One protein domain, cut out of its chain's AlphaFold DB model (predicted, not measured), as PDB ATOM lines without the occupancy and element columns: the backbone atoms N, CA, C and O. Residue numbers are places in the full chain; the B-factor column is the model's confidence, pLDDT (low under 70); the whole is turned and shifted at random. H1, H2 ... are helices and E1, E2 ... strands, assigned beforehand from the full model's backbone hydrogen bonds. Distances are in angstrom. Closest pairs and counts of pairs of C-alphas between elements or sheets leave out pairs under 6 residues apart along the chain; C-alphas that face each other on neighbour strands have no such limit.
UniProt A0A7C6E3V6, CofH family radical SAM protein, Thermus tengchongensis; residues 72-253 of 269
ATOM      1  N   MET A  72     174.424 164.253 134.980       98.00
ATOM      2  CA  MET A  72     173.434 165.297 134.678       98.00
ATOM      3  C   MET A  72     173.885 166.233 133.546       98.00
ATOM      4  O   MET A  72     175.051 166.633 133.489       98.00
ATOM      5  N   PRO A  73     172.976 166.650 132.648       95.88
ATOM      6  CA  PRO A  73     173.238 167.751 131.729       95.88
ATOM      7  C   PRO A  73     173.221 169.112 132.442       95.88
ATOM      8  O   PRO A  73     172.659 169.255 133.524       95.88
ATOM      9  N   GLY A  74     173.795 170.135 131.805       94.44
ATOM     10  CA  GLY A  74     173.992 171.458 132.419       94.44
ATOM     11  C   GLY A  74     172.904 172.496 132.167       94.44
ATOM     12  O   GLY A  74     173.127 173.677 132.425       94.44
ATOM     13  N   GLY A  75     171.762 172.096 131.605       92.25
ATOM     14  CA  GLY A  75     170.692 173.018 131.219       92.25
ATOM     15  C   GLY A  75     170.044 173.765 132.395       92.25
ATOM     16  O   GLY A  75     170.196 173.412 133.565       92.25
ATOM     17  N   GLY A  76     169.287 174.817 132.076       88.31
ATOM     18  CA  GLY A  76     168.483 175.575 133.047       88.31
ATOM     19  C   GLY A  76     169.238 176.643 133.847       88.31
ATOM     20  O   GLY A  76     168.613 177.358 134.637       88.31
ATOM     21  N   ALA A  77     170.547 176.778 133.620       92.94
ATOM     22  CA  ALA A  77     171.386 177.789 134.252       92.94
ATOM     23  C   ALA A  77     171.072 179.203 133.729       92.94
ATOM     24  O   ALA A  77     170.907 180.122 134.528       92.94
ATOM     25  N   GLU A  78     170.864 179.357 132.415       93.56
ATOM     26  CA  GLU A  78     170.647 180.649 131.737       93.56
ATOM     27  C   GLU A  78     171.796 181.638 132.028       93.56
ATOM     28  O   GLU A  78     172.952 181.314 131.781       93.56
ATOM     29  N   ILE A  79     171.483 182.813 132.585       97.38
ATOM     30  CA  ILE A  79     172.407 183.697 133.305       97.38
ATOM     31  C   ILE A  79     171.998 183.705 134.779       97.38
ATOM     32  O   ILE A  79     170.808 183.604 135.105       97.38
ATOM     33  N   PHE A  80     172.972 183.819 135.686       97.50
ATOM     34  CA  PHE A  80     172.705 183.791 137.126       97.50
ATOM     35  C   PHE A  80     172.282 185.143 137.692       97.50
ATOM     36  O   PHE A  80     171.424 185.167 138.577       97.50
ATOM     37  N   ALA A  81     172.798 186.242 137.137       97.25
ATOM     38  CA  ALA A  81     172.456 187.597 137.545       97.25
ATOM     39  C   ALA A  81     170.937 187.808 137.666       97.25
ATOM     40  O   ALA A  81     170.160 187.572 136.731       97.25
ATOM     41  N   GLU A  82     170.502 188.283 138.836       94.19
ATOM     42  CA  GLU A  82     169.085 188.363 139.194       94.19
ATOM     43  C   GLU A  82     168.287 189.252 138.226       94.19
ATOM     44  O   GLU A  82     167.162 188.913 137.840       94.19
ATOM     45  N   ARG A  83     168.888 190.362 137.773       95.06
ATOM     46  CA  ARG A  83     168.307 191.281 136.783       95.06
ATOM     47  C   ARG A  83     167.892 190.552 135.506       95.06
ATOM     48  O   ARG A  83     166.801 190.798 134.986       95.06
ATOM     49  N   VAL A  84     168.746 189.657 135.013       94.75
ATOM     50  CA  VAL A  84     168.488 188.864 133.809       94.75
ATOM     51  C   VAL A  84     167.463 187.774 134.117       94.75
ATOM     52  O   VAL A  84     166.438 187.688 133.434       94.75
ATOM     53  N   ARG A  85     167.645 187.007 135.206       92.75
ATOM     54  CA  ARG A  85     166.715 185.925 135.592       92.75
ATOM     55  C   ARG A  85     165.278 186.394 135.769       92.75
ATOM     56  O   ARG A  85     164.359 185.719 135.307       92.75
ATOM     57  N   ARG A  86     165.058 187.555 136.393       90.81
ATOM     58  CA  ARG A  86     163.713 188.127 136.586       90.81
ATOM     59  C   ARG A  86     162.982 188.368 135.262       90.81
ATOM     60  O   ARG A  86     161.755 188.283 135.225       90.81
ATOM     61  N   GLN A  87     163.716 188.634 134.184       89.19
ATOM     62  CA  GLN A  87     163.149 188.907 132.864       89.19
ATOM     63  C   GLN A  87     162.911 187.629 132.049       89.19
ATOM     64  O   GLN A  87     161.867 187.521 131.392       89.19
ATOM     65  N   ILE A  88     163.836 186.662 132.128       86.06
ATOM     66  CA  ILE A  88     163.866 185.501 131.218       86.06
ATOM     67  C   ILE A  88     163.465 184.163 131.860       86.06
ATOM     68  O   ILE A  88     163.050 183.247 131.157       86.06
ATOM     69  N   ALA A  89     163.552 184.036 133.187       82.81
ATOM     70  CA  ALA A  89     163.486 182.748 133.885       82.81
ATOM     71  C   ALA A  89     162.759 182.806 135.243       82.81
ATOM     72  O   ALA A  89     163.025 181.991 136.121       82.81
ATOM     73  N   ARG A  90     161.811 183.734 135.431       78.12
ATOM     74  CA  ARG A  90     161.155 184.002 136.731       78.12
ATOM     75  C   ARG A  90     160.537 182.776 137.424       78.12
ATOM     76  O   ARG A  90     160.470 182.752 138.644       78.12
ATOM     77  N   ALA A  91     160.057 181.796 136.660       80.31
ATOM     78  CA  ALA A  91     159.436 180.577 137.190       80.31
ATOM     79  C   ALA A  91     160.411 179.390 137.330       80.31
ATOM     80  O   ALA A  91     159.999 178.314 137.757       80.31
ATOM     81  N   LYS A  92     161.679 179.555 136.929       84.31
ATOM     82  CA  LYS A  92     162.714 178.522 137.053       84.31
ATOM     83  C   LYS A  92     163.353 178.578 138.446       84.31
ATOM     84  O   LYS A  92     163.203 179.560 139.170       84.31
ATOM     85  N   VAL A  93     164.094 177.526 138.795       91.12
ATOM     86  CA  VAL A  93     164.941 177.477 139.999       91.12
ATOM     87  C   VAL A  93     165.851 178.716 140.079       91.12
ATOM     88  O   VAL A  93     166.259 179.246 139.043       91.12
ATOM     89  N   SER A  94     166.140 179.225 141.281       94.81
ATOM     90  CA  SER A  94     167.088 180.340 141.445       94.81
ATOM     91  C   SER A  94     168.512 179.921 141.064       94.81
ATOM     92  O   SER A  94     168.791 178.732 140.912       94.81
ATOM     93  N   ALA A  95     169.421 180.885 140.912       96.31
ATOM     94  CA  ALA A  95     170.826 180.585 140.647       96.31
ATOM     95  C   ALA A  95     171.452 179.780 141.801       96.31
ATOM     96  O   ALA A  95     172.126 178.783 141.577       96.31
ATOM     97  N   GLU A  96     171.140 180.154 143.041       97.19
ATOM     98  CA  GLU A  96     171.585 179.469 144.258       97.19
ATOM     99  C   GLU A  96     171.013 178.053 144.316       97.19
ATOM    100  O   GLU A  96     171.730 177.111 144.621       97.19
ATOM    101  N   GLY A  97     169.737 177.880 143.953       97.56
ATOM    102  CA  GLY A  97     169.120 176.560 143.883       97.56
ATOM    103  C   GLY A  97     169.715 175.683 142.781       97.56
ATOM    104  O   GLY A  97     169.855 174.484 142.984       97.56
ATOM    105  N   TRP A  98     170.084 176.266 141.634       98.19
ATOM    106  CA  TRP A  98     170.776 175.550 140.559       98.19
ATOM    107  C   TRP A  98     172.146 175.060 141.047       98.19
ATOM    108  O   TRP A  98     172.436 173.871 140.952       98.19
ATOM    109  N   LEU A  99     172.945 175.946 141.652       98.69
ATOM    110  CA  LEU A  99     174.262 175.600 142.196       98.69
ATOM    111  C   LEU A  99     174.164 174.560 143.318       98.69
ATOM    112  O   LEU A  99     174.949 173.622 143.334       98.69
ATOM    113  N   GLU A 100     173.175 174.675 144.207       98.69
ATOM    114  CA  GLU A 100     172.953 173.722 145.300       98.69
ATOM    115  C   GLU A 100     172.612 172.315 144.793       98.69
ATOM    116  O   GLU A 100     173.087 171.313 145.327       98.69
ATOM    117  N   ILE A 101     171.813 172.221 143.728       98.75
ATOM    118  CA  ILE A 101     171.498 170.938 143.092       98.75
ATOM    119  C   ILE A 101     172.765 170.300 142.516       98.75
ATOM    120  O   ILE A 101     172.994 169.112 142.735       98.75
ATOM    121  N   HIS A 102     173.590 171.073 141.804       98.88
ATOM    122  CA  HIS A 102     174.843 170.570 141.238       98.88
ATOM    123  C   HIS A 102     175.856 170.202 142.328       98.88
ATOM    124  O   HIS A 102     176.437 169.123 142.267       98.88
ATOM    125  N   ARG A 103     175.985 171.013 143.385       98.88
ATOM    126  CA  ARG A 103     176.767 170.688 144.588       98.88
ATOM    127  C   ARG A 103     176.349 169.346 145.180       98.88
ATOM    128  O   ARG A 103     177.178 168.453 145.325       98.88
ATOM    129  N   THR A 104     175.051 169.175 145.435       98.88
ATOM    130  CA  THR A 104     174.497 167.929 145.979       98.88
ATOM    131  C   THR A 104     174.768 166.743 145.048       98.88
ATOM    132  O   THR A 104     175.092 165.651 145.507       98.88
ATOM    133  N   ALA A 105     174.648 166.934 143.730       98.81
ATOM    134  CA  ALA A 105     174.956 165.896 142.751       98.81
ATOM    135  C   ALA A 105     176.435 165.479 142.829       98.81
ATOM    136  O   ALA A 105     176.727 164.285 142.896       98.81
ATOM    137  N   HIS A 106     177.352 166.445 142.904       98.81
ATOM    138  CA  HIS A 106     178.790 166.194 142.998       98.81
ATOM    139  C   HIS A 106     179.171 165.483 144.305       98.81
ATOM    140  O   HIS A 106     179.934 164.521 144.269       98.81
ATOM    141  N   GLU A 107     178.578 165.865 145.441       98.62
ATOM    142  CA  GLU A 107     178.755 165.174 146.731       98.62
ATOM    143  C   GLU A 107     178.277 163.715 146.691       98.62
ATOM    144  O   GLU A 107     178.831 162.842 147.359       98.62
ATOM    145  N   LEU A 108     177.255 163.433 145.880       98.69
ATOM    146  CA  LEU A 108     176.783 162.079 145.608       98.69
ATOM    147  C   LEU A 108     177.605 161.375 144.519       98.69
ATOM    148  O   LEU A 108     177.271 160.248 144.152       98.69
ATOM    149  N   GLY A 109     178.667 161.984 143.991       98.44
ATOM    150  CA  GLY A 109     179.503 161.426 142.926       98.44
ATOM    151  C   GLY A 109     178.799 161.329 141.572       98.44
ATOM    152  O   GLY A 109     179.112 160.433 140.791       98.44
ATOM    153  N   ILE A 110     177.810 162.190 141.315       98.69
ATOM    154  CA  ILE A 110     177.127 162.317 140.024       98.69
ATOM    155  C   ILE A 110     177.793 163.478 139.272       98.69
ATOM    156  O   ILE A 110     177.589 164.632 139.653       98.69
ATOM    157  N   PRO A 111     178.583 163.216 138.220       98.38
ATOM    158  CA  PRO A 111     179.214 164.277 137.451       98.38
ATOM    159  C   PRO A 111     178.179 165.030 136.613       98.38
ATOM    160  O   PRO A 111     177.164 164.473 136.174       98.38
ATOM    161  N   THR A 112     178.439 166.310 136.371       98.62
ATOM    162  CA  THR A 112     177.496 167.180 135.669       98.62
ATOM    163  C   THR A 112     178.179 168.078 134.638       98.62
ATOM    164  O   THR A 112     179.400 168.121 134.527       98.62
ATOM    165  N   ASN A 113     177.383 168.794 133.850       98.06
ATOM    166  CA  ASN A 113     177.850 169.871 132.977       98.06
ATOM    167  C   ASN A 113     177.273 171.211 133.452       98.06
ATOM    168  O   ASN A 113     176.310 171.232 134.216       98.06
ATOM    169  N   ALA A 114     177.800 172.319 132.940       98.31
ATOM    170  CA  ALA A 114     177.263 173.660 133.149       98.31
ATOM    171  C   ALA A 114     177.000 174.352 131.806       98.31
ATOM    172  O   ALA A 114     177.753 174.168 130.851       98.31
ATOM    173  N   THR A 115     175.931 175.142 131.716       97.62
ATOM    174  CA  THR A 115     175.619 175.944 130.522       97.62
ATOM    175  C   THR A 115     175.569 177.424 130.864       97.62
ATOM    176  O   THR A 115     175.288 177.768 132.005       97.62
ATOM    177  N   MET A 116     175.775 178.285 129.870       97.94
ATOM    178  CA  MET A 116     175.494 179.718 129.973       97.94
ATOM    179  C   MET A 116     174.809 180.188 128.694       97.94
ATOM    180  O   MET A 116     175.395 180.083 127.617       97.94
ATOM    181  N   LEU A 117     173.586 180.708 128.796       95.88
ATOM    182  CA  LEU A 117     172.916 181.334 127.653       95.88
ATOM    183  C   LEU A 117     173.461 182.757 127.488       95.88
ATOM    184  O   LEU A 117     173.440 183.528 128.444       95.88
ATOM    185  N   TYR A 118     173.960 183.108 126.305       96.81
ATOM    186  CA  TYR A 118     174.591 184.409 126.069       96.81
ATOM    187  C   TYR A 118     174.144 185.044 124.750       96.81
ATOM    188  O   TYR A 118     173.607 184.379 123.868       96.81
ATOM    189  N   GLY A 119     174.389 186.344 124.604       94.94
ATOM    190  CA  GLY A 119     174.060 187.116 123.406       94.94
ATOM    191  C   GLY A 119     172.656 187.718 123.420       94.94
ATOM    192  O   GLY A 119     172.123 188.042 122.360       94.94
ATOM    193  N   HIS A 120     172.043 187.864 124.596       93.38
ATOM    194  CA  HIS A 120     170.718 188.456 124.753       93.38
ATOM    195  C   HIS A 120     170.777 189.817 125.467       93.38
ATOM    196  O   HIS A 120     171.273 190.785 124.900       93.38
ATOM    197  N   ILE A 121     170.196 189.926 126.662       94.62
ATOM    198  CA  ILE A 121     170.057 191.171 127.437       94.62
ATOM    199  C   ILE A 121     171.095 191.332 128.558       94.62
ATOM    200  O   ILE A 121     171.004 192.274 129.352       94.62
ATOM    201  N   GLU A 122     171.997 190.368 128.702       96.75
ATOM    202  CA  GLU A 122     173.021 190.322 129.742       96.75
ATOM    203  C   GLU A 122     174.213 191.215 129.391       96.75
ATOM    204  O   GLU A 122     174.501 191.443 128.216       96.75
ATOM    205  N   THR A 123     174.916 191.710 130.406       97.69
ATOM    206  CA  THR A 123     176.184 192.429 130.219       97.69
ATOM    207  C   THR A 123     177.373 191.466 130.265       97.69
ATOM    208  O   THR A 123     177.242 190.309 130.669       97.69
ATOM    209  N   LEU A 124     178.562 191.929 129.863       97.50
ATOM    210  CA  LEU A 124     179.781 191.117 129.952       97.50
ATOM    211  C   LEU A 124     180.135 190.788 131.407       97.50
ATOM    212  O   LEU A 124     180.554 189.673 131.701       97.50
ATOM    213  N   GLU A 125     179.903 191.724 132.325       98.38
ATOM    214  CA  GLU A 125     180.087 191.533 133.763       98.38
ATOM    215  C   GLU A 125     179.166 190.436 134.301       98.38
ATOM    216  O   GLU A 125     179.590 189.637 135.126       98.38
ATOM    217  N   GLU A 126     177.931 190.335 133.803       98.50
ATOM    218  CA  GLU A 126     177.001 189.273 134.207       98.50
ATOM    219  C   GLU A 126     177.374 187.900 133.623       98.50
ATOM    220  O   GLU A 126     177.059 186.874 134.230       98.50
ATOM    221  N   ARG A 127     178.075 187.854 132.480       98.50
ATOM    222  CA  ARG A 127     178.697 186.610 131.991       98.50
ATOM    223  C   ARG A 127     179.870 186.196 132.875       98.50
ATOM    224  O   ARG A 127     180.012 185.016 133.183       98.50
ATOM    225  N   LEU A 128     180.699 187.158 133.288       98.50
ATOM    226  CA  LEU A 128     181.814 186.906 134.202       98.50
ATOM    227  C   LEU A 128     181.319 186.459 135.581       98.50
ATOM    228  O   LEU A 128     181.829 185.468 136.081       98.50
ATOM    229  N   ASP A 129     180.292 187.103 136.147       98.62
ATOM    230  CA  ASP A 129     179.618 186.655 137.380       98.62
ATOM    231  C   ASP A 129     179.148 185.202 137.257       98.62
ATOM    232  O   ASP A 129     179.414 184.370 138.124       98.62
ATOM    233  N   HIS A 130     178.493 184.870 136.143       98.81
ATOM    234  CA  HIS A 130     178.025 183.514 135.908       98.81
ATOM    235  C   HIS A 130     179.180 182.501 135.901       98.81
ATOM    236  O   HIS A 130     179.114 181.491 136.602       98.81
ATOM    237  N   MET A 131     180.245 182.777 135.142       98.81
ATOM    238  CA  MET A 131     181.420 181.903 135.069       98.81
ATOM    239  C   MET A 131     182.177 181.823 136.398       98.81
ATOM    240  O   MET A 131     182.618 180.740 136.767       98.81
ATOM    241  N   ASP A 132     182.287 182.919 137.146       98.88
ATOM    242  CA  ASP A 132     182.961 182.935 138.446       98.88
ATOM    243  C   ASP A 132     182.232 182.064 139.469       98.88
ATOM    244  O   ASP A 132     182.853 181.244 140.139       98.88
ATOM    245  N   ARG A 133     180.899 182.126 139.513       98.81
ATOM    246  CA  ARG A 133     180.094 181.251 140.379       98.81
ATOM    247  C   ARG A 133     180.227 179.771 140.017       98.81
ATOM    248  O   ARG A 133     180.242 178.926 140.911       98.81
ATOM    249  N   LEU A 134     180.314 179.445 138.723       98.88
ATOM    250  CA  LEU A 134     180.584 178.074 138.275       98.88
ATOM    251  C   LEU A 134     181.988 177.621 138.683       98.88
ATOM    252  O   LEU A 134     182.136 176.513 139.192       98.88
ATOM    253  N   ARG A 135     182.993 178.483 138.492       98.88
ATOM    254  CA  ARG A 135     184.386 178.222 138.862       98.88
ATOM    255  C   ARG A 135     184.538 177.982 140.362       98.88
ATOM    256  O   ARG A 135     185.149 176.992 140.736       98.88
ATOM    257  N   GLN A 136     183.926 178.816 141.202       98.88
ATOM    258  CA  GLN A 136     183.949 178.644 142.658       98.88
ATOM    259  C   GLN A 136     183.329 177.305 143.078       98.88
ATOM    260  O   GLN A 136     183.936 176.548 143.827       98.88
ATOM    261  N   LEU A 137     182.152 176.956 142.543       98.88
ATOM    262  CA  LEU A 137     181.542 175.657 142.844       98.88
ATOM    263  C   LEU A 137     182.419 174.489 142.360       98.88
ATOM    264  O   LEU A 137     182.478 173.443 143.012       98.88
ATOM    265  N   GLN A 138     183.096 174.655 141.224       98.81
ATOM    266  CA  GLN A 138     184.032 173.661 140.716       98.81
ATOM    267  C   GLN A 138     185.256 173.498 141.627       98.81
ATOM    268  O   GLN A 138     185.648 172.358 141.861       98.81
ATOM    269  N   ASP A 139     185.804 174.575 142.198       98.88
ATOM    270  CA  ASP A 139     186.889 174.493 143.191       98.88
ATOM    271  C   ASP A 139     186.464 173.706 144.436       98.88
ATOM    272  O   ASP A 139     187.257 172.974 145.025       98.88
ATOM    273  N   GLU A 140     185.195 173.826 144.832       98.62
ATOM    274  CA  GLU A 140     184.664 173.142 146.009       98.62
ATOM    275  C   GLU A 140     184.366 171.655 145.772       98.62
ATOM    276  O   GLU A 140     184.467 170.851 146.697       98.62
ATOM    277  N   THR A 141     183.942 171.279 144.560       98.62
ATOM    278  CA  THR A 141     183.312 169.966 144.322       98.62
ATOM    279  C   THR A 141     183.899 169.156 143.169       98.62
ATOM    280  O   THR A 141     183.704 167.943 143.129       98.62
ATOM    281  N   GLY A 142     184.589 169.792 142.219       98.44
ATOM    282  CA  GLY A 142     185.268 169.144 141.090       98.44
ATOM    283  C   GLY A 142     184.374 168.363 140.116       98.44
ATOM    284  O   GLY A 142     184.892 167.608 139.296       98.44
ATOM    285  N   GLY A 143     183.045 168.479 140.209       98.38
ATOM    286  CA  GLY A 143     182.119 167.581 139.510       98.38
ATOM    287  C   GLY A 143     181.659 168.033 138.120       98.38
ATOM    288  O   GLY A 143     181.022 167.241 137.416       98.38
ATOM    289  N   PHE A 144     181.968 169.262 137.691       98.75
ATOM    290  CA  PHE A 144     181.694 169.700 136.323       98.75
ATOM    291  C   PHE A 144     182.701 169.105 135.337       98.75
ATOM    292  O   PHE A 144     183.910 169.281 135.477       98.75
ATOM    293  N   MET A 145     182.196 168.457 134.289       98.19
ATOM    294  CA  MET A 145     183.014 167.919 133.199       98.19
ATOM    295  C   MET A 145     183.178 168.922 132.057       98.19
ATOM    296  O   MET A 145     184.252 169.029 131.467       98.19
ATOM    297  N   SER A 146     182.116 169.667 131.732       98.00
ATOM    298  CA  SER A 146     182.160 170.653 130.655       98.00
ATOM    299  C   SER A 146     181.334 171.899 130.913       98.00
ATOM    300  O   SER A 146     180.265 171.850 131.529       98.00
ATOM    301  N   PHE A 147     181.827 173.005 130.365       98.62
ATOM    302  CA  PHE A 147     181.106 174.254 130.219       98.62
ATOM    303  C   PHE A 147     180.624 174.421 128.777       98.62
ATOM    304  O   PHE A 147     181.365 174.186 127.820       98.62
ATOM    305  N   ILE A 148     179.365 174.825 128.631       97.56
ATOM    306  CA  ILE A 148     178.652 174.855 127.358       97.56
ATOM    307  C   ILE A 148     178.022 176.245 127.176       97.56
ATOM    308  O   ILE A 148     176.888 176.478 127.616       97.56
ATOM    309  N   PRO A 149     178.725 177.197 126.550       96.50
ATOM    310  CA  PRO A 149     178.123 178.467 126.186       96.50
ATOM    311  C   PRO A 149     177.135 178.250 125.032       96.50
ATOM    312  O   PRO A 149     177.459 177.637 124.016       96.50
ATOM    313  N   LEU A 150     175.913 178.746 125.198       95.19
ATOM    314  CA  LEU A 150     174.816 178.602 124.247       95.19
ATOM    315  C   LEU A 150     174.477 179.976 123.670       95.19
ATOM    316  O   LEU A 150     173.978 180.843 124.388       95.19
ATOM    317  N   ALA A 151     174.747 180.172 122.379       94.38
ATOM    318  CA  ALA A 151     174.395 181.407 121.690       94.38
ATOM    319  C   ALA A 151     172.869 181.535 121.591       94.38
ATOM    320  O   ALA A 151     172.181 180.611 121.137       94.38
ATOM    321  N   PHE A 152     172.330 182.676 122.010       93.62
ATOM    322  CA  PHE A 152     170.902 182.953 121.957       93.62
ATOM    323  C   PHE A 152     170.398 183.004 120.511       93.62
ATOM    324  O   PHE A 152     170.886 183.789 119.702       93.62
ATOM    325  N   GLN A 153     169.377 182.198 120.211       91.19
ATOM    326  CA  GLN A 153     168.724 182.158 118.902       91.19
ATOM    327  C   GLN A 153     167.425 182.995 118.959       91.19
ATOM    328  O   GLN A 153     166.484 182.606 119.672       91.19
ATOM    329  N   PRO A 154     167.368 184.176 118.306       88.19
ATOM    330  CA  PRO A 154     166.215 185.074 118.381       88.19
ATOM    331  C   PRO A 154     165.037 184.655 117.487       88.19
ATOM    332  O   PRO A 154     163.884 184.979 117.796       88.19
ATOM    333  N   ASP A 155     165.288 183.926 116.401       85.25
ATOM    334  CA  ASP A 155     164.253 183.563 115.435       85.25
ATOM    335  C   ASP A 155     163.285 182.513 115.993       85.25
ATOM    336  O   ASP A 155     163.645 181.615 116.741       85.25
ATOM    337  N   GLY A 156     161.986 182.660 115.713       77.06
ATOM    338  CA  GLY A 156     160.966 181.746 116.257       77.06
ATOM    339  C   GLY A 156     160.808 181.778 117.790       77.06
ATOM    340  O   GLY A 156     159.930 181.105 118.328       77.06
ATOM    341  N   ASN A 157     161.577 182.602 118.504       82.88
ATOM    342  CA  ASN A 157     161.668 182.569 119.956       82.88
ATOM    343  C   ASN A 157     160.736 183.600 120.620       82.88
ATOM    344  O   ASN A 157     160.884 184.815 120.469       82.88
ATOM    345  N   LEU A 158     159.765 183.121 121.405       84.19
ATOM    346  CA  LEU A 158     158.831 183.981 122.147       84.19
ATOM    347  C   LEU A 158     159.544 184.920 123.127       84.19
ATOM    348  O   LEU A 158     159.112 186.061 123.307       84.19
ATOM    349  N   LEU A 159     160.636 184.461 123.743       85.12
ATOM    350  CA  LEU A 159     161.429 185.286 124.645       85.12
ATOM    351  C   LEU A 159     162.098 186.429 123.879       85.12
ATOM    352  O   LEU A 159     162.017 187.570 124.319       85.12
ATOM    353  N   ALA A 160     162.675 186.151 122.708       87.88
ATOM    354  CA  ALA A 160     163.296 187.172 121.868       87.88
ATOM    355  C   ALA A 160     162.299 188.276 121.493       87.88
ATOM    356  O   ALA A 160     162.580 189.459 121.687       87.88
ATOM    357  N   ARG A 161     161.077 187.890 121.085       88.00
ATOM    358  CA  ARG A 161     159.986 188.837 120.791       88.00
ATOM    359  C   ARG A 161     159.638 189.710 121.995       88.00
ATOM    360  O   ARG A 161     159.481 190.916 121.837       88.00
ATOM    361  N   LYS A 162     159.540 189.118 123.190       88.25
ATOM    362  CA  LYS A 162     159.253 189.847 124.437       88.25
ATOM    363  C   LYS A 162     160.370 190.828 124.803       88.25
ATOM    364  O   LYS A 162     160.086 191.892 125.341       88.25
ATOM    365  N   LEU A 163     161.619 190.463 124.527       88.12
ATOM    366  CA  LEU A 163     162.798 191.285 124.804       88.12
ATOM    367  C   LEU A 163     163.103 192.297 123.686       88.12
ATOM    368  O   LEU A 163     164.007 193.107 123.844       88.12
ATOM    369  N   GLY A 164     162.390 192.247 122.555       89.75
ATOM    370  CA  GLY A 164     162.699 193.055 121.372       89.75
ATOM    371  C   GLY A 164     164.026 192.687 120.696       89.75
ATOM    372  O   GLY A 164     164.513 193.453 119.871       89.75
ATOM    373  N   LYS A 165     164.607 191.528 121.030       88.38
ATOM    374  CA  LYS A 165     165.898 191.060 120.516       88.38
ATOM    375  C   LYS A 165     165.694 190.365 119.171       88.38
ATOM    376  O   LYS A 165     164.883 189.444 119.083       88.38
ATOM    377  N   ARG A 166     166.409 190.808 118.136       88.31
ATOM    378  CA  ARG A 166     166.297 190.255 116.770       88.31
ATOM    379  C   ARG A 166     167.633 189.828 116.181       88.31
ATOM    380  O   ARG A 166     167.661 189.038 115.251       88.31
ATOM    381  N   GLU A 167     168.726 190.365 116.698       90.88
ATOM    382  CA  GLU A 167     170.056 190.110 116.170       90.88
ATOM    383  C   GLU A 167     170.634 188.848 116.805       90.88
ATOM    384  O   GLU A 167     170.603 188.695 118.030       90.88
ATOM    385  N   PHE A 168     171.189 187.982 115.964       92.94
ATOM    386  CA  PHE A 168     172.059 186.894 116.389       92.94
ATOM    387  C   PHE A 168     173.387 187.458 116.913       92.94
ATOM    388  O   PHE A 168     173.745 188.610 116.640       92.94
ATOM    389  N   THR A 169     174.129 186.646 117.661       94.06
ATOM    390  CA  THR A 169     175.539 186.926 117.939       94.06
ATOM    391  C   THR A 169     176.338 186.914 116.638       94.06
ATOM    392  O   THR A 169     175.991 186.225 115.677       94.06
ATOM    393  N   THR A 170     177.406 187.710 116.575       94.94
ATOM    394  CA  THR A 170     178.363 187.578 115.473       94.94
ATOM    395  C   THR A 170     179.318 186.423 115.763       94.94
ATOM    396  O   THR A 170     179.623 186.147 116.924       94.94
ATOM    397  N   GLY A 171     179.893 185.811 114.723       95.62
ATOM    398  CA  GLY A 171     180.900 184.764 114.924       95.62
ATOM    399  C   GLY A 171     182.109 185.242 115.742       95.62
ATOM    400  O   GLY A 171     182.701 184.468 116.485       95.62
ATOM    401  N   LEU A 172     182.448 186.535 115.684       96.50
ATOM    402  CA  LEU A 172     183.503 187.110 116.520       96.50
ATOM    403  C   LEU A 172     183.092 187.208 117.997       96.50
ATOM    404  O   LEU A 172     183.933 186.989 118.868       96.50
ATOM    405  N   ASP A 173     181.828 187.525 118.288       95.25
ATOM    406  CA  ASP A 173     181.311 187.523 119.663       95.25
ATOM    407  C   ASP A 173     181.328 186.112 120.249       95.25
ATOM    408  O   ASP A 173     181.741 185.929 121.395       95.25
ATOM    409  N   ASP A 174     180.942 185.118 119.451       97.25
ATOM    410  CA  ASP A 174     180.951 183.710 119.843       97.25
ATOM    411  C   ASP A 174     182.371 183.214 120.134       97.25
ATOM    412  O   ASP A 174     182.635 182.673 121.209       97.25
ATOM    413  N   LEU A 175     183.314 183.463 119.218       97.81
ATOM    414  CA  LEU A 175     184.719 183.087 119.389       97.81
ATOM    415  C   LEU A 175     185.348 183.765 120.609       97.81
ATOM    416  O   LEU A 175     186.017 183.105 121.404       97.81
ATOM    417  N   ARG A 176     185.093 185.063 120.818       97.62
ATOM    418  CA  ARG A 176     185.553 185.774 122.022       97.62
ATOM    419  C   ARG A 176     184.972 185.163 123.289       97.62
ATOM    420  O   ARG A 176     185.711 184.967 124.249       97.62
ATOM    421  N   ASN A 177     183.678 184.851 123.298       97.88
ATOM    422  CA  ASN A 177     183.027 184.246 124.453       97.88
ATOM    423  C   ASN A 177     183.635 182.871 124.785       97.88
ATOM    424  O   ASN A 177     183.898 182.592 125.952       97.88
ATOM    425  N   LEU A 178     183.920 182.048 123.771       98.25
ATOM    426  CA  LEU A 178     184.581 180.746 123.923       98.25
ATOM    427  C   LEU A 178     186.013 180.873 124.462       98.25
ATOM    428  O   LEU A 178     186.360 180.195 125.430       98.25
ATOM    429  N   ALA A 179     186.817 181.777 123.899       98.44
ATOM    430  CA  ALA A 179     188.190 181.988 124.358       98.44
ATOM    431  C   ALA A 179     188.243 182.531 125.789       98.44
ATOM    432  O   ALA A 179     189.040 182.056 126.596       98.44
ATOM    433  N   VAL A 180     187.366 183.480 126.134       98.50
ATOM    434  CA  VAL A 180     187.251 183.970 127.514       98.50
ATOM    435  C   VAL A 180     186.822 182.840 128.444       98.50
ATOM    436  O   VAL A 180     187.444 182.677 129.487       98.50
ATOM    437  N   ALA A 181     185.836 182.021 128.068       98.44
ATOM    438  CA  ALA A 181     185.426 180.876 128.875       98.44
ATOM    439  C   ALA A 181     186.591 179.908 129.127       98.44
ATOM    440  O   ALA A 181     186.795 179.494 130.264       98.44
ATOM    441  N   ARG A 182     187.409 179.603 128.108       98.44
ATOM    442  CA  ARG A 182     188.596 178.751 128.276       98.44
ATOM    443  C   ARG A 182     189.626 179.358 129.225       98.44
ATOM    444  O   ARG A 182     190.189 178.625 130.033       98.44
ATOM    445  N   LEU A 183     189.900 180.656 129.104       98.44
ATOM    446  CA  LEU A 183     190.891 181.342 129.935       98.44
ATOM    447  C   LEU A 183     190.411 181.538 131.378       98.44
ATOM    448  O   LEU A 183     191.223 181.508 132.293       98.44
ATOM    449  N   TYR A 184     189.113 181.770 131.569       98.69
ATOM    450  CA  TYR A 184     188.537 182.102 132.868       98.69
ATOM    451  C   TYR A 184     188.183 180.860 133.689       98.69
ATOM    452  O   TYR A 184     188.399 180.848 134.896       98.69
ATOM    453  N   LEU A 185     187.638 179.821 133.049       98.75
ATOM    454  CA  LEU A 185     187.262 178.556 133.684       98.75
ATOM    455  C   LEU A 185     188.444 177.585 133.639       98.75
ATOM    456  O   LEU A 185     188.426 176.586 132.917       98.75
ATOM    457  N   ASP A 186     189.501 177.897 134.381       98.38
ATOM    458  CA  ASP A 186     190.729 177.096 134.438       98.38
ATOM    459  C   ASP A 186     190.521 175.689 135.041       98.38
ATOM    460  O   ASP A 186     191.248 174.757 134.695       98.38
ATOM    461  N   ASN A 187     189.479 175.509 135.856       98.62
ATOM    462  CA  ASN A 187     189.187 174.281 136.599       98.62
ATOM    463  C   ASN A 187     188.032 173.432 136.019       98.62
ATOM    464  O   ASN A 187     187.715 172.366 136.557       98.62
ATOM    465  N   ILE A 188     187.412 173.862 134.910       98.69
ATOM    466  CA  ILE A 188     186.453 173.044 134.150       98.69
ATOM    467  C   ILE A 188     187.192 172.426 132.948       98.69
ATOM    468  O   ILE A 188     187.692 173.170 132.094       98.69
ATOM    469  N   PRO A 189     187.280 171.084 132.844       97.88
ATOM    470  CA  PRO A 189     188.161 170.437 131.870       97.88
ATOM    471  C   PRO A 189     187.848 170.796 130.416       97.88
ATOM    472  O   PRO A 189     188.755 171.138 129.654       97.88
ATOM    473  N   HIS A 190     186.569 170.771 130.037       98.31
ATOM    474  CA  HIS A 190     186.163 170.891 128.639       98.31
ATOM    475  C   HIS A 190     185.303 172.125 128.375       98.31
ATOM    476  O   HIS A 190     184.335 172.393 129.086       98.31
ATOM    477  N   ILE A 191     185.605 172.831 127.285       98.25
ATOM    478  CA  ILE A 191     184.707 173.833 126.701       98.25
ATOM    479  C   ILE A 191     184.056 173.205 125.475       98.25
ATOM    480  O   ILE A 191     184.753 172.735 124.567       98.25
ATOM    481  N   LYS A 192     182.723 173.175 125.465       96.88
ATOM    482  CA  LYS A 192     181.936 172.544 124.408       96.88
ATOM    483  C   LYS A 192     181.501 173.566 123.360       96.88
ATOM    484  O   LYS A 192     180.766 174.499 123.673       96.88
ATOM    485  N   GLY A 193     181.903 173.349 122.111       94.31
ATOM    486  CA  GLY A 193     181.406 174.075 120.945       94.31
ATOM    487  C   GLY A 193     180.201 173.348 120.358       94.31
ATOM    488  O   GLY A 193     180.355 172.364 119.634       94.31
ATOM    489  N   TYR A 194     178.990 173.801 120.682       90.06
ATOM    490  CA  TYR A 194     177.773 173.174 120.169       90.06
ATOM    491  C   TYR A 194     177.465 173.685 118.757       90.06
ATOM    492  O   TYR A 194     177.027 174.824 118.569       90.06
ATOM    493  N   TRP A 195     177.716 172.848 117.743       85.25
ATOM    494  CA  TRP A 195     177.644 173.276 116.338       85.25
ATOM    495  C   TRP A 195     176.239 173.723 115.926       85.25
ATOM    496  O   TRP A 195     176.119 174.581 115.060       85.25
ATOM    497  N   ALA A 196     175.182 173.213 116.566       84.12
ATOM    498  CA  ALA A 196     173.809 173.619 116.264       84.12
ATOM    499  C   ALA A 196     173.530 175.094 116.612       84.12
ATOM    500  O   ALA A 196     172.623 175.692 116.039       84.12
ATOM    501  N   THR A 197     174.307 175.696 117.524       86.06
ATOM    502  CA  THR A 197     174.220 177.131 117.855       86.06
ATOM    503  C   THR A 197     175.309 177.983 117.204       86.06
ATOM    504  O   THR A 197     175.118 179.186 117.092       86.06
ATOM    505  N   LEU A 198     176.439 177.386 116.796       87.19
ATOM    506  CA  LEU A 198     177.596 178.105 116.240       87.19
ATOM    507  C   LEU A 198     177.722 178.011 114.713       87.19
ATOM    508  O   LEU A 198     178.373 178.867 114.130       87.19
ATOM    509  N   THR A 199     177.095 177.025 114.066       89.75
ATOM    510  CA  THR A 199     177.422 176.456 112.738       89.75
ATOM    511  C   THR A 199     178.611 175.479 112.746       89.75
ATOM    512  O   THR A 199     179.507 175.611 113.587       89.75
ATOM    513  N   PRO A 200     178.648 174.483 111.834       91.25
ATOM    514  CA  PRO A 200     179.785 173.567 111.697       91.25
ATOM    515  C   PRO A 200     181.119 174.265 111.396       91.25
ATOM    516  O   PRO A 200     182.149 173.882 111.949       91.25
ATOM    517  N   GLU A 201     181.108 175.299 110.558       93.44
ATOM    518  CA  GLU A 201     182.295 176.048 110.145       93.44
ATOM    519  C   GLU A 201     182.889 176.823 111.324       93.44
ATOM    520  O   GLU A 201     184.094 176.775 111.570       93.44
ATOM    521  N   LEU A 202     182.049 177.500 112.112       95.06
ATOM    522  CA  LEU A 202     182.531 178.206 113.296       95.06
ATOM    523  C   LEU A 202     182.953 177.233 114.401       95.06
ATOM    524  O   LEU A 202     183.942 177.489 115.086       95.06
ATOM    525  N   ALA A 203     182.254 176.101 114.557       94.38
ATOM    526  CA  ALA A 203     182.667 175.041 115.475       94.38
ATOM    527  C   ALA A 203     184.062 174.505 115.114       94.38
ATOM    528  O   ALA A 203     184.878 174.292 116.009       94.38
ATOM    529  N   GLN A 204     184.375 174.375 113.821       95.75
ATOM    530  CA  GLN A 204     185.721 174.043 113.358       95.75
ATOM    531  C   GLN A 204     186.755 175.081 113.810       95.75
ATOM    532  O   GLN A 204     187.736 174.724 114.458       95.75
ATOM    533  N   VAL A 205     186.519 176.361 113.505       97.06
ATOM    534  CA  VAL A 205     187.428 177.462 113.874       97.06
ATOM    535  C   VAL A 205     187.593 177.558 115.392       97.06
ATOM    536  O   VAL A 205     188.677 177.853 115.890       97.06
ATOM    537  N   SER A 206     186.540 177.252 116.155       97.50
ATOM    538  CA  SER A 206     186.555 177.342 117.615       97.50
ATOM    539  C   SER A 206     187.551 176.398 118.303       97.50
ATOM    540  O   SER A 206     187.918 176.641 119.455       97.50
ATOM    541  N   LEU A 207     188.051 175.372 117.599       97.25
ATOM    542  CA  LEU A 207     189.107 174.472 118.082       97.25
ATOM    543  C   LEU A 207     190.455 175.183 118.315       97.25
ATOM    544  O   LEU A 207     191.307 174.664 119.042       97.25
ATOM    545  N   ASP A 208     190.654 176.367 117.729       97.25
ATOM    546  CA  ASP A 208     191.781 177.268 118.017       97.25
ATOM    547  C   ASP A 208     191.435 178.345 119.065       97.25
ATOM    548  O   ASP A 208     192.295 179.119 119.476       97.25
ATOM    549  N   TRP A 209     190.186 178.379 119.539       97.69
ATOM    550  CA  TRP A 209     189.655 179.367 120.489       97.69
ATOM    551  C   TRP A 209     189.223 178.735 121.820       97.69
ATOM    552  O   TRP A 209     188.400 179.282 122.550       97.69
ATOM    553  N   GLY A 210     189.802 177.579 122.156       95.94
ATOM    554  CA  GLY A 210     189.653 176.942 123.465       95.94
ATOM    555  C   GLY A 210     188.601 175.837 123.552       95.94
ATOM    556  O   GLY A 210     188.485 175.220 124.612       95.94
ATOM    557  N   VAL A 211     187.871 175.547 122.468       97.88
ATOM    558  CA  VAL A 211     186.967 174.390 122.405       97.88
ATOM    559  C   VAL A 211     187.767 173.095 122.318       97.88
ATOM    560  O   VAL A 211     188.672 172.959 121.499       97.88
ATOM    561  N   THR A 212     187.386 172.119 123.140       96.75
ATOM    562  CA  THR A 212     187.963 170.761 123.131       96.75
ATOM    563  C   THR A 212     186.922 169.682 122.845       96.75
ATOM    564  O   THR A 212     187.255 168.505 122.788       96.75
ATOM    565  N   ASP A 213     185.653 170.064 122.724       95.25
ATOM    566  CA  ASP A 213     184.531 169.143 122.598       95.25
ATOM    567  C   ASP A 213     183.497 169.707 121.621       95.25
ATOM    568  O   ASP A 213     182.804 170.675 121.928       95.25
ATOM    569  N   ILE A 214     183.409 169.115 120.431       91.69
ATOM    570  CA  ILE A 214     182.354 169.426 119.465       91.69
ATOM    571  C   ILE A 214     181.272 168.367 119.626       91.69
ATOM    572  O   ILE A 214     181.513 167.186 119.383       91.69
ATOM    573  N   ASP A 215     180.081 168.796 120.027       82.31
ATOM    574  CA  ASP A 215     178.987 167.885 120.360       82.31
ATOM    575  C   ASP A 215     177.787 168.058 119.430       82.31
ATOM    576  O   ASP A 215     177.586 169.122 118.844       82.31
ATOM    577  N   GLY A 216     176.972 167.008 119.341       69.12
ATOM    578  CA  GLY A 216     175.758 166.939 118.542       69.12
ATOM    579  C   GLY A 216     175.842 165.894 117.433       69.12
ATOM    580  O   GLY A 216     175.664 166.240 116.268       69.12
ATOM    581  N   THR A 217     176.069 164.612 117.758       58.19
ATOM    582  CA  THR A 217     175.856 163.489 116.815       58.19
ATOM    583  C   THR A 217     174.357 163.267 116.590       58.19
ATOM    584  O   THR A 217     173.788 162.225 116.921       58.19
ATOM    585  N   LEU A 218     173.689 164.315 116.126       60.66
ATOM    586  CA  LEU A 218     172.251 164.405 116.004       60.66
ATOM    587  C   LEU A 218     171.854 163.682 114.721       60.66
ATOM    588  O   LEU A 218     172.287 164.052 113.633       60.66
ATOM    589  N   ILE A 219     171.051 162.627 114.866       55.91
ATOM    590  CA  ILE A 219     170.349 162.008 113.733       55.91
ATOM    591  C   ILE A 219     169.206 162.939 113.289       55.91
ATOM    592  O   ILE A 219     168.913 163.021 112.102       55.91
ATOM    593  N   GLU A 220     168.615 163.675 114.238       52.25
ATOM    594  CA  GLU A 220     167.622 164.723 114.003       52.25
ATOM    595  C   GLU A 220     167.637 165.735 115.171       52.25
ATOM    596  O   GLU A 220     167.323 165.386 116.310       52.25
ATOM    597  N   GLU A 221     168.023 166.987 114.919       55.41
ATOM    598  CA  GLU A 221     167.953 168.093 115.885       55.41
ATOM    599  C   GLU A 221     166.655 168.874 115.670       55.41
ATOM    600  O   GLU A 221     166.427 169.432 114.598       55.41
ATOM    601  N   ARG A 222     165.783 168.905 116.681       57.56
ATOM    602  CA  ARG A 222     164.483 169.585 116.581       57.56
ATOM    603  C   ARG A 222     164.392 170.854 117.420       57.56
ATOM    604  O   ARG A 222     163.607 171.727 117.079       57.56
ATOM    605  N   ILE A 223     165.118 170.968 118.532       56.31
ATOM    606  CA  ILE A 223     164.876 172.030 119.522       56.31
ATOM    607  C   ILE A 223     165.494 173.349 119.059       56.31
ATOM    608  O   ILE A 223     164.814 174.375 119.047       56.31
ATOM    609  N   VAL A 224     166.760 173.323 118.654       56.38
ATOM    610  CA  VAL A 224     167.495 174.502 118.185       56.38
ATOM    611  C   VAL A 224     167.002 174.951 116.807       56.38
ATOM    612  O   VAL A 224     166.876 176.150 116.569       56.38
ATOM    613  N   HIS A 225     166.590 174.022 115.941       59.12
ATOM    614  CA  HIS A 225     165.931 174.360 114.671       59.12
ATOM    615  C   HIS A 225     164.528 174.953 114.865       59.12
ATOM    616  O   HIS A 225     164.164 175.898 114.168       59.12
ATOM    617  N   MET A 226     163.741 174.473 115.840       57.00
ATOM    618  CA  MET A 226     162.479 175.137 116.213       57.00
ATOM    619  C   MET A 226     162.711 176.565 116.733       57.00
ATOM    620  O   MET A 226     161.835 177.414 116.582       57.00
ATOM    621  N   ALA A 227     163.884 176.832 117.315       54.09
ATOM    622  CA  ALA A 227     164.348 178.164 117.698       54.09
ATOM    623  C   ALA A 227     165.085 178.908 116.560       54.09
ATOM    624  O   ALA A 227     165.812 179.860 116.825       54.09
ATOM    625  N   GLY A 228     164.910 178.484 115.302       54.59
ATOM    626  CA  GLY A 228     165.309 179.242 114.114       54.59
ATOM    627  C   GLY A 228     166.770 179.120 113.681       54.59
ATOM    628  O   GLY A 228     167.199 179.905 112.840       54.59
ATOM    629  N   SER A 229     167.540 178.165 114.212       61.66
ATOM    630  CA  SER A 229     168.928 177.974 113.770       61.66
ATOM    631  C   SER A 229     169.027 177.600 112.276       61.66
ATOM    632  O   SER A 229     168.263 176.743 111.818       61.66
ATOM    633  N   PRO A 230     169.974 178.190 111.513       61.06
ATOM    634  CA  PRO A 230     170.150 177.934 110.079       61.06
ATOM    635  C   PRO A 230     170.979 176.673 109.765       61.06
ATOM    636  O   PRO A 230     171.335 176.443 108.609       61.06
ATOM    637  N   THR A 231     171.358 175.887 110.776       63.56
ATOM    638  CA  THR A 231     172.282 174.754 110.622       63.56
ATOM    639  C   THR A 231     171.643 173.522 109.955       63.56
ATOM    640  O   THR A 231     170.430 173.479 109.769       63.56
ATOM    641  N   PRO A 232     172.430 172.496 109.568       60.03
ATOM    642  CA  PRO A 232     171.880 171.218 109.111       60.03
ATOM    643  C   PRO A 232     171.107 170.472 110.214       60.03
ATOM    644  O   PRO A 232     171.484 170.525 111.380       60.03
ATOM    645  N   GLN A 233     170.098 169.670 109.842       62.41
ATOM    646  CA  GLN A 233     169.279 168.893 110.797       62.41
ATOM    647  C   GLN A 233     170.044 167.783 111.539       62.41
ATOM    648  O   GLN A 233     169.561 167.266 112.546       62.41
ATOM    649  N   GLY A 234     171.223 167.401 111.055       69.38
ATOM    650  CA  GLY A 234     172.047 166.376 111.677       69.38
ATOM    651  C   GLY A 234     173.473 166.374 111.143       69.38
ATOM    652  O   GLY A 234     173.732 166.795 110.015       69.38
ATOM    653  N   LEU A 235     174.397 165.869 111.962       77.69
ATOM    654  CA  LEU A 235     175.802 165.695 111.606       77.69
ATOM    655  C   LEU A 235     176.267 164.305 112.050       77.69
ATOM    656  O   LEU A 235     176.138 163.929 113.217       77.69
ATOM    657  N   SER A 236     176.798 163.514 111.117       84.25
ATOM    658  CA  SER A 236     177.267 162.160 111.426       84.25
ATOM    659  C   SER A 236     178.587 162.178 112.206       84.25
ATOM    660  O   SER A 236     179.370 163.124 112.100       84.25
ATOM    661  N   LYS A 237     178.892 161.088 112.932       86.00
ATOM    662  CA  LYS A 237     180.192 160.907 113.615       86.00
ATOM    663  C   LYS A 237     181.376 161.118 112.660       86.00
ATOM    664  O   LYS A 237     182.329 161.809 112.996       86.00
ATOM    665  N   ALA A 238     181.279 160.584 111.440       86.56
ATOM    666  CA  ALA A 238     182.303 160.741 110.408       86.56
ATOM    667  C   ALA A 238     182.452 162.197 109.934       86.56
ATOM    668  O   ALA A 238     183.568 162.653 109.694       86.56
ATOM    669  N   ALA A 239     181.352 162.947 109.821       88.00
ATOM    670  CA  ALA A 239     181.406 164.365 109.474       88.00
ATOM    671  C   ALA A 239     182.076 165.198 110.581       88.00
ATOM    672  O   ALA A 239     182.955 165.999 110.270       88.00
ATOM    673  N   LEU A 240     181.743 164.952 111.855       90.25
ATOM    674  CA  LEU A 240     182.427 165.583 112.994       90.25
ATOM    675  C   LEU A 240     183.927 165.265 112.998       90.25
ATOM    676  O   LEU A 240     184.750 166.168 113.121       90.25
ATOM    677  N   ALA A 241     184.293 163.998 112.792       91.94
ATOM    678  CA  ALA A 241     185.694 163.595 112.726       91.94
ATOM    679  C   ALA A 241     186.447 164.300 111.582       91.94
ATOM    680  O   ALA A 241     187.575 164.747 111.783       91.94
ATOM    681  N   ARG A 242     185.823 164.481 110.407       92.06
ATOM    682  CA  ARG A 242     186.425 165.243 109.296       92.06
ATOM    683  C   ARG A 242     186.649 166.707 109.647       92.06
ATOM    684  O   ARG A 242     187.708 167.230 109.323       92.06
ATOM    685  N   ILE A 243     185.687 167.347 110.312       92.62
ATOM    686  CA  ILE A 243     185.817 168.739 110.768       92.62
ATOM    687  C   ILE A 243     187.035 168.887 111.684       92.62
ATOM    688  O   ILE A 243     187.867 169.767 111.460       92.62
ATOM    689  N   ILE A 244     187.162 167.990 112.666       95.06
ATOM    690  CA  ILE A 244     188.254 168.000 113.646       95.06
ATOM    691  C   ILE A 244     189.610 167.741 112.965       95.06
ATOM    692  O   ILE A 244     190.557 168.493 113.193       95.06
ATOM    693  N   LEU A 245     189.703 166.745 112.073       95.00
ATOM    694  CA  LEU A 245     190.934 166.466 111.316       95.00
ATOM    695  C   LEU A 245     191.344 167.637 110.421       95.00
ATOM    696  O   LEU A 245     192.518 167.995 110.373       95.00
ATOM    697  N   ALA A 246     190.388 168.246 109.718       94.06
ATOM    698  CA  ALA A 246     190.658 169.376 108.834       94.06
ATOM    699  C   ALA A 246     191.113 170.633 109.601       94.06
ATOM    700  O   ALA A 246     191.819 171.459 109.033       94.06
ATOM    701  N   ALA A 247     190.786 170.742 110.894       94.94
ATOM    702  CA  ALA A 247     191.335 171.753 111.801       94.94
ATOM    703  C   ALA A 247     192.718 171.381 112.383       94.94
ATOM    704  O   ALA A 247     193.221 172.064 113.273       94.94
ATOM    705  N   GLY A 248     193.330 170.277 111.943       95.25
ATOM    706  CA  GLY A 248     194.626 169.818 112.451       95.25
ATOM    707  C   GLY A 248     194.573 169.271 113.882       95.25
ATOM    708  O   GLY A 248     195.568 169.343 114.605       95.25
ATOM    709  N   ARG A 249     193.419 168.756 114.320       95.94
ATOM    710  CA  ARG A 249     193.213 168.145 115.643       95.94
ATOM    711  C   ARG A 249     192.970 166.638 115.528       95.94
ATOM    712  O   ARG A 249     192.671 166.127 114.453       95.94
ATOM    713  N   ILE A 250     193.082 165.933 116.655       95.50
ATOM    714  CA  ILE A 250     192.826 164.490 116.755       95.50
ATOM    715  C   ILE A 250     191.371 164.280 117.199       95.50
ATOM    716  O   ILE A 250     191.023 164.681 118.311       95.50
ATOM    717  N   PRO A 251     190.503 163.670 116.376       95.56
ATOM    718  CA  PRO A 251     189.149 163.341 116.789       95.56
ATOM    719  C   PRO A 251     189.146 162.141 117.729       95.56
ATOM    720  O   PRO A 251     189.646 161.063 117.396       95.56
ATOM    721  N   VAL A 252     188.516 162.332 118.885       94.81
ATOM    722  CA  VAL A 252     188.325 161.299 119.899       94.81
ATOM    723  C   VAL A 252     186.831 161.140 120.152       94.81
ATOM    724  O   VAL A 252     186.143 162.073 120.560       94.81
ATOM    725  N   GLU A 253     186.317 159.942 119.894       92.56
ATOM    726  CA  GLU A 253     184.995 159.531 120.343       92.56
ATOM    727  C   GLU A 253     185.065 159.226 121.839       92.56
ATOM    728  O   GLU A 253     185.920 158.455 122.279       92.56
TER     729      GLU A 253
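This is residues 72 to 253 of the 269 residues of the protein "CofH family radical SAM protein" of Thermus tengchongensis (UniProt A0A7C6E3V6). A small, strongly twisted sheet of four parallel strands has a row of helices over one face, H3, H5 and H7, with H2 beside H3 near the E1 edge and H9 near the E4 edge. H1 and H4 lie away from the sheet, and H8 sits in a weakly modelled stretch. The printed part has 182 residues, with nine named helices and four named strands in the order H1 H2 E1 H3 E2 H4 H5 E3 H6 H7 E4 H8 H9; the sheet's order is E1 E2 E3 E4. The class is mixed, helices and strands, and the whole is compact, with a radius of gyration of the C-alphas of 16.0 A and spans of 41 by 40 by 27 A.

H1, residues 82 to 88, begins with C-alpha 82 at (169.085, 188.363, 139.194). H2 is residues 95 to 107, 18.4 A, and E1 is 112 to 118, 19.9 A. H3, residues 124 to 141, is the longest helix at 25.8 A. E2 is 144 to 151, 20.1 A; H4 is 158 to 163; H5 is 171 to 184, 19.7 A. E3 is 190 to 194, H6 195 to 198, H7 200 to 206, E4 213 to 215 and H8 223 to 226. H9, residues 237 to 246, 14.3 A, ends with C-alpha 246 at (190.658, 169.376, 108.834).

In the sheet, N 116 of E1 and O 148 of E2 are 3.1 A apart, N 192 of E3 and O 147 of E2 2.9 A, and N 193 of E3 and O 213 of E4 2.8 A, each within hydrogen-bond range. H2, H3, H5 and H7 on one face make two layers, helices over a sheet. E1, H3, E2, then E2, H4 H5, E3, then E3, H6 H7, E4 are strand-helix-strand units, parallel neighbour strands joined through helices, each with a right-handed crossover. H3 runs along the strands at a height over the sheet of 9.9 A, H5 at 9.1 A and H7 at 9.0 A. H2 and H3 touch at a shallow tilt of 25 degrees, the same way, with the C-alphas of His 106 and Thr 141 closest at 6.0 A. H7 and H9 only just touch, with 3 pairs of C-alphas within 8 A, closest Gln 204 and Ile 243 at 5.9 A. H6 and H9 only graze the sheet; H1, H4 and H8 are not on it. H1 and H4 are close but not clearly touching, the C-alphas of Ile 88 and Leu 159 being 7.0 A apart. H6 and H8 are likewise close but not clearly touching, with the C-alphas of Ala 196 and Val 224 closest at 6.7 A. Each O i to N i+4 pair is within hydrogen-bond range in H2, H3, H4, H5, H7 and H9; H1 has 2 of 3, and H6 and H8 are too short for such a pair.

The C-alphas farthest apart are those of Ala 91 and Gly 248, 44.3 A. The printed part has no cut and no long link. Its mean pLDDT is 90.7; residues 216 to 234, which include H8, are under 70.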